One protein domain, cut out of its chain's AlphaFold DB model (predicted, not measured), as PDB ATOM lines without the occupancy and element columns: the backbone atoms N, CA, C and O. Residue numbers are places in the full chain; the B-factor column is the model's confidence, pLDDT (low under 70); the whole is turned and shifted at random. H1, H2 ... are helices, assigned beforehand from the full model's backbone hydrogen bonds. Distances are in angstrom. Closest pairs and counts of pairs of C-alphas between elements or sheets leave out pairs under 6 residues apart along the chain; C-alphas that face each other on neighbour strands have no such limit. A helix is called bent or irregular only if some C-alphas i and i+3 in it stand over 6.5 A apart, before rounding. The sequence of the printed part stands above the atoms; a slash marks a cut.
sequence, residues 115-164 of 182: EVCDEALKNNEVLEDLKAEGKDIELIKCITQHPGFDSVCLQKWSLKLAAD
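AT A GLANCE: This is residues 115 to 164 of the 182 residues of an uncharacterized protein of Paramuricea clavata (UniProt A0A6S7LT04). Four short helices make a loose T: H2, the longest by residues, and H1 before it follow one another with a tilt between them to make the crossbar, and H3 with H4 makes an arm that leaves from beside H2. H4 turns a corner at the far end of this arm, and a loop of 14 residues, 133 to 146, folds back from the end of H2 to the start of H3. The printed part has 50 residues, with four named helices in the order H1, H2, H3, H4 and no named strand; the class is all helix. The whole is only just loose, close to compact, with a radius of gyration of the C-alphas of 12.1 A, and its C-alphas span 36 by 25 by 16 A.

IN THESE COORDINATES: H2 covers residues 124 to 132 and is 12.4 A from first to last C-alpha, beginning with C-alpha 124 at (13.528, 14.114, 14.313). H1 covers residues 115 to 121, 10.1 A long, and begins with C-alpha 115 at (29.366, 15.613, 16.142). H3 covers residues 147 to 154, 11.6 A long. It is irregular, but only just: C-alphas 147 and 150 are 6.9 A apart. H4 covers residues 156 to 163, 10.3 A long, and ends with C-alpha 163 at (25.226, -1.531, 35.630).

HOW THE PARTS SIT: H2 and H3 only just touch, with 3 pairs of C-alphas within 8 A; the closest C-alphas are those of Val 126 and Pro 147, 6.9 A apart. Their lines are about perpendicular, at 82 degrees. H1 and H2 are close but not clearly touching, with Leu 121 and Leu 127 closest at 7.4 A between C-alphas. They run the same way at a steep tilt of 39 degrees. H3 and H4 touch only at the corner by their link, where the C-alphas of Val 152 and Ser 158 are closest, 5.8 A apart. Their lines are only just about perpendicular, at 72 degrees. H1 is apart from H3 and from H4, and H2 is apart from H4. Every backbone O i to N i+4 pair is within hydrogen-bond range in H1, H2 and H4; in H3 it is 3 of 4.

THE WHOLE: The two C-alphas farthest apart are those of Glu 138, in the loop, and Asp 164, 37.5 A from each other. The printed part has no cut. The link from H2 to H3 is long, with 14 residues; those from H1 to H2 and from H3 to H4 are tight. The mean pLDDT of the printed part is 91.4, and no printed residue is under 70.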
ATOM      1  N   GLU A 115      30.329  15.854  17.228       93.94
ATOM      2  CA  GLU A 115      29.366  15.613  16.142       93.94
ATOM      3  C   GLU A 115      28.184  14.749  16.607       93.94
ATOM      4  O   GLU A 115      27.029  15.115  16.423       93.94
ATOM      5  N   VAL A 116      28.463  13.680  17.358       94.44
ATOM      6  CA  VAL A 116      27.442  12.768  17.902       94.44
ATOM      7  C   VAL A 116      26.421  13.485  18.800       94.44
ATOM      8  O   VAL A 116      25.246  13.123  18.825       94.44
ATOM      9  N   CYS A 117      26.843  14.495  19.566       94.12
ATOM     10  CA  CYS A 117      25.933  15.262  20.418       94.12
ATOM     11  C   CYS A 117      25.063  16.224  19.600       94.12
ATOM     12  O   CYS A 117      23.878  16.371  19.901       94.12
ATOM     13  N   ASP A 118      25.632  16.860  18.577       91.62
ATOM     14  CA  ASP A 118      24.898  17.736  17.662       91.62
ATOM     15  C   ASP A 118      23.860  16.949  16.842       91.62
ATOM     16  O   ASP A 118      22.692  17.336  16.770       91.62
ATOM     17  N   GLU A 119      24.241  15.784  16.314       94.00
ATOM     18  CA  GLU A 119      23.335  14.874  15.608       94.00
ATOM     19  C   GLU A 119      22.192  14.379  16.500       94.00
ATOM     20  O   GLU A 119      21.034  14.359  16.074       94.00
ATOM     21  N   ALA A 120      22.488  14.019  17.755       93.56
ATOM     22  CA  ALA A 120      21.475  13.566  18.705       93.56
ATOM     23  C   ALA A 120      20.413  14.644  18.972       93.56
ATOM     24  O   ALA A 120      19.224  14.335  19.038       93.56
ATOM     25  N   LEU A 121      20.814  15.914  19.083       92.75
ATOM     26  CA  LEU A 121      19.884  17.031  19.281       92.75
ATOM     27  C   LEU A 121      19.047  17.349  18.033       92.75
ATOM     28  O   LEU A 121      17.926  17.838  18.159       92.75
ATOM     29  N   LYS A 122      19.567  17.056  16.838       91.25
ATOM     30  CA  LYS A 122      18.882  17.276  15.552       91.25
ATOM     31  C   LYS A 122      18.014  16.096  15.107       91.25
ATOM     32  O   LYS A 122      17.388  16.168  14.047       91.25
ATOM     33  N   ASN A 123      17.964  15.013  15.881       94.38
ATOM     34  CA  ASN A 123      17.149  13.851  15.561       94.38
ATOM     35  C   ASN A 123      15.653  14.215  15.530       94.38
ATOM     36  O   ASN A 123      15.147  14.888  16.423       94.38
ATOM     37  N   ASN A 124      14.927  13.743  14.515       93.75
ATOM     38  CA  ASN A 124      13.528  14.114  14.313       93.75
ATOM     39  C   ASN A 124      12.618  13.720  15.494       93.75
ATOM     40  O   ASN A 124      11.767  14.507  15.887       93.75
ATOM     41  N   GLU A 125      12.825  12.547  16.101       93.06
ATOM     42  CA  GLU A 125      12.048  12.115  17.277       93.06
ATOM     43  C   GLU A 125      12.272  13.064  18.460       93.06
ATOM     44  O   GLU A 125      11.328  13.498  19.114       93.06
ATOM     45  N   VAL A 126      13.526  13.473  18.660       93.06
ATOM     46  CA  VAL A 126      13.922  14.424  19.704       93.06
ATOM     47  C   VAL A 126      13.290  15.791  19.465       93.06
ATOM     48  O   VAL A 126      12.777  16.400  20.399       93.06
ATOM     49  N   LEU A 127      13.279  16.273  18.222       92.44
ATOM     50  CA  LEU A 127      12.650  17.546  17.874       92.44
ATOM     51  C   LEU A 127      11.136  17.534  18.124       92.44
ATOM     52  O   LEU A 127      10.595  18.542  18.576       92.44
ATOM     53  N   GLU A 128      10.451  16.423  17.850       92.88
ATOM     54  CA  GLU A 128       9.019  16.282  18.136       92.88
ATOM     55  C   GLU A 128       8.737  16.239  19.645       92.88
ATOM     56  O   GLU A 128       7.843  16.950  20.111       92.88
ATOM     57  N   ASP A 129       9.535  15.503  20.424       92.69
ATOM     58  CA  ASP A 129       9.424  15.473  21.889       92.69
ATOM     59  C   ASP A 129       9.641  16.866  22.498       92.69
ATOM     60  O   ASP A 129       8.868  17.324  23.341       92.69
ATOM     61  N   LEU A 130      10.648  17.596  22.014       91.31
ATOM     62  CA  LEU A 130      10.934  18.961  22.456       91.31
ATOM     63  C   LEU A 130       9.789  19.931  22.139       91.31
ATOM     64  O   LEU A 130       9.430  20.750  22.990       91.31
ATOM     65  N   LYS A 131       9.166  19.814  20.958       91.00
ATOM     66  CA  LYS A 131       7.959  20.588  20.612       91.00
ATOM     67  C   LYS A 131       6.785  20.227  21.516       91.00
ATOM     68  O   LYS A 131       6.070  21.125  21.957       91.00
ATOM     69  N   ALA A 132       6.575  18.940  21.795       90.94
ATOM     70  CA  ALA A 132       5.492  18.467  22.654       90.94
ATOM     71  C   ALA A 132       5.644  18.958  24.104       90.94
ATOM     72  O   ALA A 132       4.653  19.293  24.751       90.94
ATOM     73  N   GLU A 133       6.881  19.069  24.592       87.62
ATOM     74  CA  GLU A 133       7.215  19.672  25.888       87.62
ATOM     75  C   GLU A 133       7.117  21.210  25.896       87.62
ATOM     76  O   GLU A 133       7.285  21.832  26.948       87.62
ATOM     77  N   GLY A 134       6.832  21.839  24.750       87.44
ATOM     78  CA  GLY A 134       6.729  23.292  24.617       87.44
ATOM     79  C   GLY A 134       8.072  24.014  24.726       87.44
ATOM     80  O   GLY A 134       8.104  25.177  25.126       87.44
ATOM     81  N   LYS A 135       9.181  23.333  24.415       86.75
ATOM     82  CA  LYS A 135      10.522  23.923  24.416       86.75
ATOM     83  C   LYS A 135      10.844  24.532  23.055       86.75
ATOM     84  O   LYS A 135      10.611  23.926  22.009       86.75
ATOM     85  N   ASP A 136      11.461  25.708  23.083       85.94
ATOM     86  CA  ASP A 136      11.967  26.359  21.880       85.94
ATOM     87  C   ASP A 136      13.225  25.635  21.385       85.94
ATOM     88  O   ASP A 136      14.287  25.705  22.008       85.94
ATOM     89  N   ILE A 137      13.111  24.955  20.242       84.75
ATOM     90  CA  ILE A 137      14.204  24.177  19.635       84.75
ATOM     91  C   ILE A 137      15.455  25.040  19.416       84.75
ATOM     92  O   ILE A 137      16.568  24.580  19.651       84.75
ATOM     93  N   GLU A 138      15.291  26.306  19.026       82.69
ATOM     94  CA  GLU A 138      16.414  27.218  18.756       82.69
ATOM     95  C   GLU A 138      17.234  27.576  20.010       82.69
ATOM     96  O   GLU A 138      18.386  28.007  19.905       82.69
ATOM     97  N   LEU A 139      16.662  27.396  21.205       85.06
ATOM     98  CA  LEU A 139      17.341  27.657  22.476       85.06
ATOM     99  C   LEU A 139      18.093  26.432  23.009       85.06
ATOM    100  O   LEU A 139      18.856  26.554  23.971       85.06
ATOM    101  N   ILE A 140      17.900  25.265  22.396       89.75
ATOM    102  CA  ILE A 140      18.527  24.022  22.829       89.75
ATOM    103  C   ILE A 140      19.904  23.918  22.193       89.75
ATOM    104  O   ILE A 140      20.055  23.748  20.988       89.75
ATOM    105  N   LYS A 141      20.923  24.049  23.039       91.75
ATOM    106  CA  LYS A 141      22.334  24.064  22.628       91.75
ATOM    107  C   LYS A 141      23.168  23.023  23.356       91.75
ATOM    108  O   LYS A 141      24.259  22.694  22.907       91.75
ATOM    109  N   CYS A 142      22.692  22.522  24.492       94.94
ATOM    110  CA  CYS A 142      23.444  21.599  25.326       94.94
ATOM    111  C   CYS A 142      22.837  20.198  25.274       94.94
ATOM    112  O   CYS A 142      21.629  20.039  25.428       94.94
ATOM    113  N   ILE A 143      23.683  19.171  25.162       95.44
ATOM    114  CA  ILE A 143      23.241  17.768  25.183       95.44
ATOM    115  C   ILE A 143      22.470  17.399  26.458       95.44
ATOM    116  O   ILE A 143      21.626  16.510  26.437       95.44
ATOM    117  N   THR A 144      22.699  18.111  27.566       94.69
ATOM    118  CA  THR A 144      21.959  17.896  28.817       94.69
ATOM    119  C   THR A 144      20.479  18.270  28.711       94.69
ATOM    120  O   THR A 144      19.678  17.815  29.517       94.69
ATOM    121  N   GLN A 145      20.102  19.076  27.715       93.25
ATOM    122  CA  GLN A 145      18.717  19.473  27.445       93.25
ATOM    123  C   GLN A 145      17.972  18.457  26.566       93.25
ATOM    124  O   GLN A 145      16.768  18.611  26.350       93.25
ATOM    125  N   HIS A 146      18.664  17.430  26.060       94.06
ATOM    126  CA  HIS A 146      18.050  16.337  25.313       94.06
ATOM    127  C   HIS A 146      17.000  15.623  26.195       94.06
ATOM    128  O   HIS A 146      17.328  15.262  27.328       94.06
ATOM    129  N   PRO A 147      15.774  15.336  25.711       93.06
ATOM    130  CA  PRO A 147      14.694  14.733  26.516       93.06
ATOM    131  C   PRO A 147      15.089  13.415  27.201       93.06
ATOM    132  O   PRO A 147      14.742  13.133  28.349       93.06
ATOM    133  N   GLY A 148      15.887  12.604  26.508       93.00
ATOM    134  CA  GLY A 148      16.439  11.357  27.039       93.00
ATOM    135  C   GLY A 148      17.552  11.515  28.086       93.00
ATOM    136  O   GLY A 148      17.884  10.538  28.751       93.00
ATOM    137  N   PHE A 149      18.158  12.698  28.250       94.38
ATOM    138  CA  PHE A 149      19.349  12.854  29.093       94.38
ATOM    139  C   PHE A 149      19.038  12.566  30.562       94.38
ATOM    140  O   PHE A 149      19.673  11.710  31.179       94.38
ATOM    141  N   ASP A 150      18.003  13.202  31.107       93.38
ATOM    142  CA  ASP A 150      17.618  12.992  32.499       93.38
ATOM    143  C   ASP A 150      17.190  11.545  32.739       93.38
ATOM    144  O   ASP A 150      17.685  10.902  33.666       93.38
ATOM    145  N   SER A 151      16.305  11.023  31.882       91.94
ATOM    146  CA  SER A 151      15.681   9.699  32.010       91.94
ATOM    147  C   SER A 151      16.663   8.528  31.849       91.94
ATOM    148  O   SER A 151      16.478   7.476  32.475       91.94
ATOM    149  N   VAL A 152      17.727   8.700  31.059       91.56
ATOM    150  CA  VAL A 152      18.708   7.646  30.760       91.56
ATOM    151  C   VAL A 152      20.011   7.838  31.534       91.56
ATOM    152  O   VAL A 152      20.488   6.882  32.150       91.56
ATOM    153  N   CYS A 153      20.581   9.045  31.531       92.12
ATOM    154  CA  CYS A 153      21.926   9.306  32.050       92.12
ATOM    155  C   CYS A 153      21.940   9.636  33.545       92.12
ATOM    156  O   CYS A 153      22.903   9.291  34.227       92.12
ATOM    157  N   LEU A 154      20.889  10.280  34.069       93.75
ATOM    158  CA  LEU A 154      20.835  10.705  35.476       93.75
ATOM    159  C   LEU A 154      19.914   9.835  36.344       93.75
ATOM    160  O   LEU A 154      20.092   9.775  37.566       93.75
ATOM    161  N   GLN A 155      18.949   9.115  35.759       94.50
ATOM    162  CA  GLN A 155      18.046   8.269  36.544       94.50
ATOM    163  C   GLN A 155      18.759   7.078  37.187       94.50
ATOM    164  O   GLN A 155      19.208   6.132  36.534       94.50
ATOM    165  N   LYS A 156      18.723   7.058  38.522       92.06
ATOM    166  CA  LYS A 156      19.300   6.004  39.365       92.06
ATOM    167  C   LYS A 156      18.879   4.596  38.946       92.06
ATOM    168  O   LYS A 156      19.706   3.690  38.949       92.06
ATOM    169  N   TRP A 157      17.602   4.384  38.634       90.44
ATOM    170  CA  TRP A 157      17.100   3.050  38.294       90.44
ATOM    171  C   TRP A 157      17.537   2.600  36.897       90.44
ATOM    172  O   TRP A 157      17.941   1.446  36.758       90.44
ATOM    173  N   SER A 158      17.560   3.510  35.917       92.31
ATOM    174  CA  SER A 158      18.108   3.264  34.575       92.31
ATOM    175  C   SER A 158      19.577   2.835  34.659       92.31
ATOM    176  O   SER A 158      19.954   1.784  34.138       92.31
ATOM    177  N   LEU A 159      20.388   3.569  35.429       89.94
ATOM    178  CA  LEU A 159      21.798   3.239  35.660       89.94
ATOM    179  C   LEU A 159      21.978   1.902  36.390       89.94
ATOM    180  O   LEU A 159      22.824   1.097  36.009       89.94
ATOM    181  N   LYS A 160      21.164   1.620  37.418       88.56
ATOM    182  CA  LYS A 160      21.208   0.340  38.143       88.56
ATOM    183  C   LYS A 160      20.885  -0.852  37.243       88.56
ATOM    184  O   LYS A 160      21.539  -1.883  37.378       88.56
ATOM    185  N   LEU A 161      19.894  -0.715  36.363       89.88
ATOM    186  CA  LEU A 161      19.506  -1.760  35.415       89.88
ATOM    187  C   LEU A 161      20.613  -2.021  34.385       89.88
ATOM    188  O   LEU A 161      20.832  -3.160  33.977       89.88
ATOM    189  N   ALA A 162      21.323  -0.970  33.973       89.56
ATOM    190  CA  ALA A 162      22.398  -1.072  32.999       89.56
ATOM    191  C   ALA A 162      23.758  -1.465  33.613       89.56
ATOM    192  O   ALA A 162      24.616  -1.964  32.888       89.56
ATOM    193  N   ALA A 163      23.954  -1.302  34.929       88.31
ATOM    194  CA  ALA A 163      25.226  -1.531  35.630       88.31
ATOM    195  C   ALA A 163      25.857  -2.897  35.324       88.31
ATOM    196  O   ALA A 163      27.057  -2.992  35.070       88.31
ATOM    197  N   ASP A 164      25.033  -3.942  35.256       84.62
ATOM    198  CA  ASP A 164      25.487  -5.304  34.987       84.62
ATOM    199  C   ASP A 164      26.080  -5.482  33.581       84.62
ATOM    200  O   ASP A 164      26.839  -6.430  33.367       84.62
TER     201      ASP A 164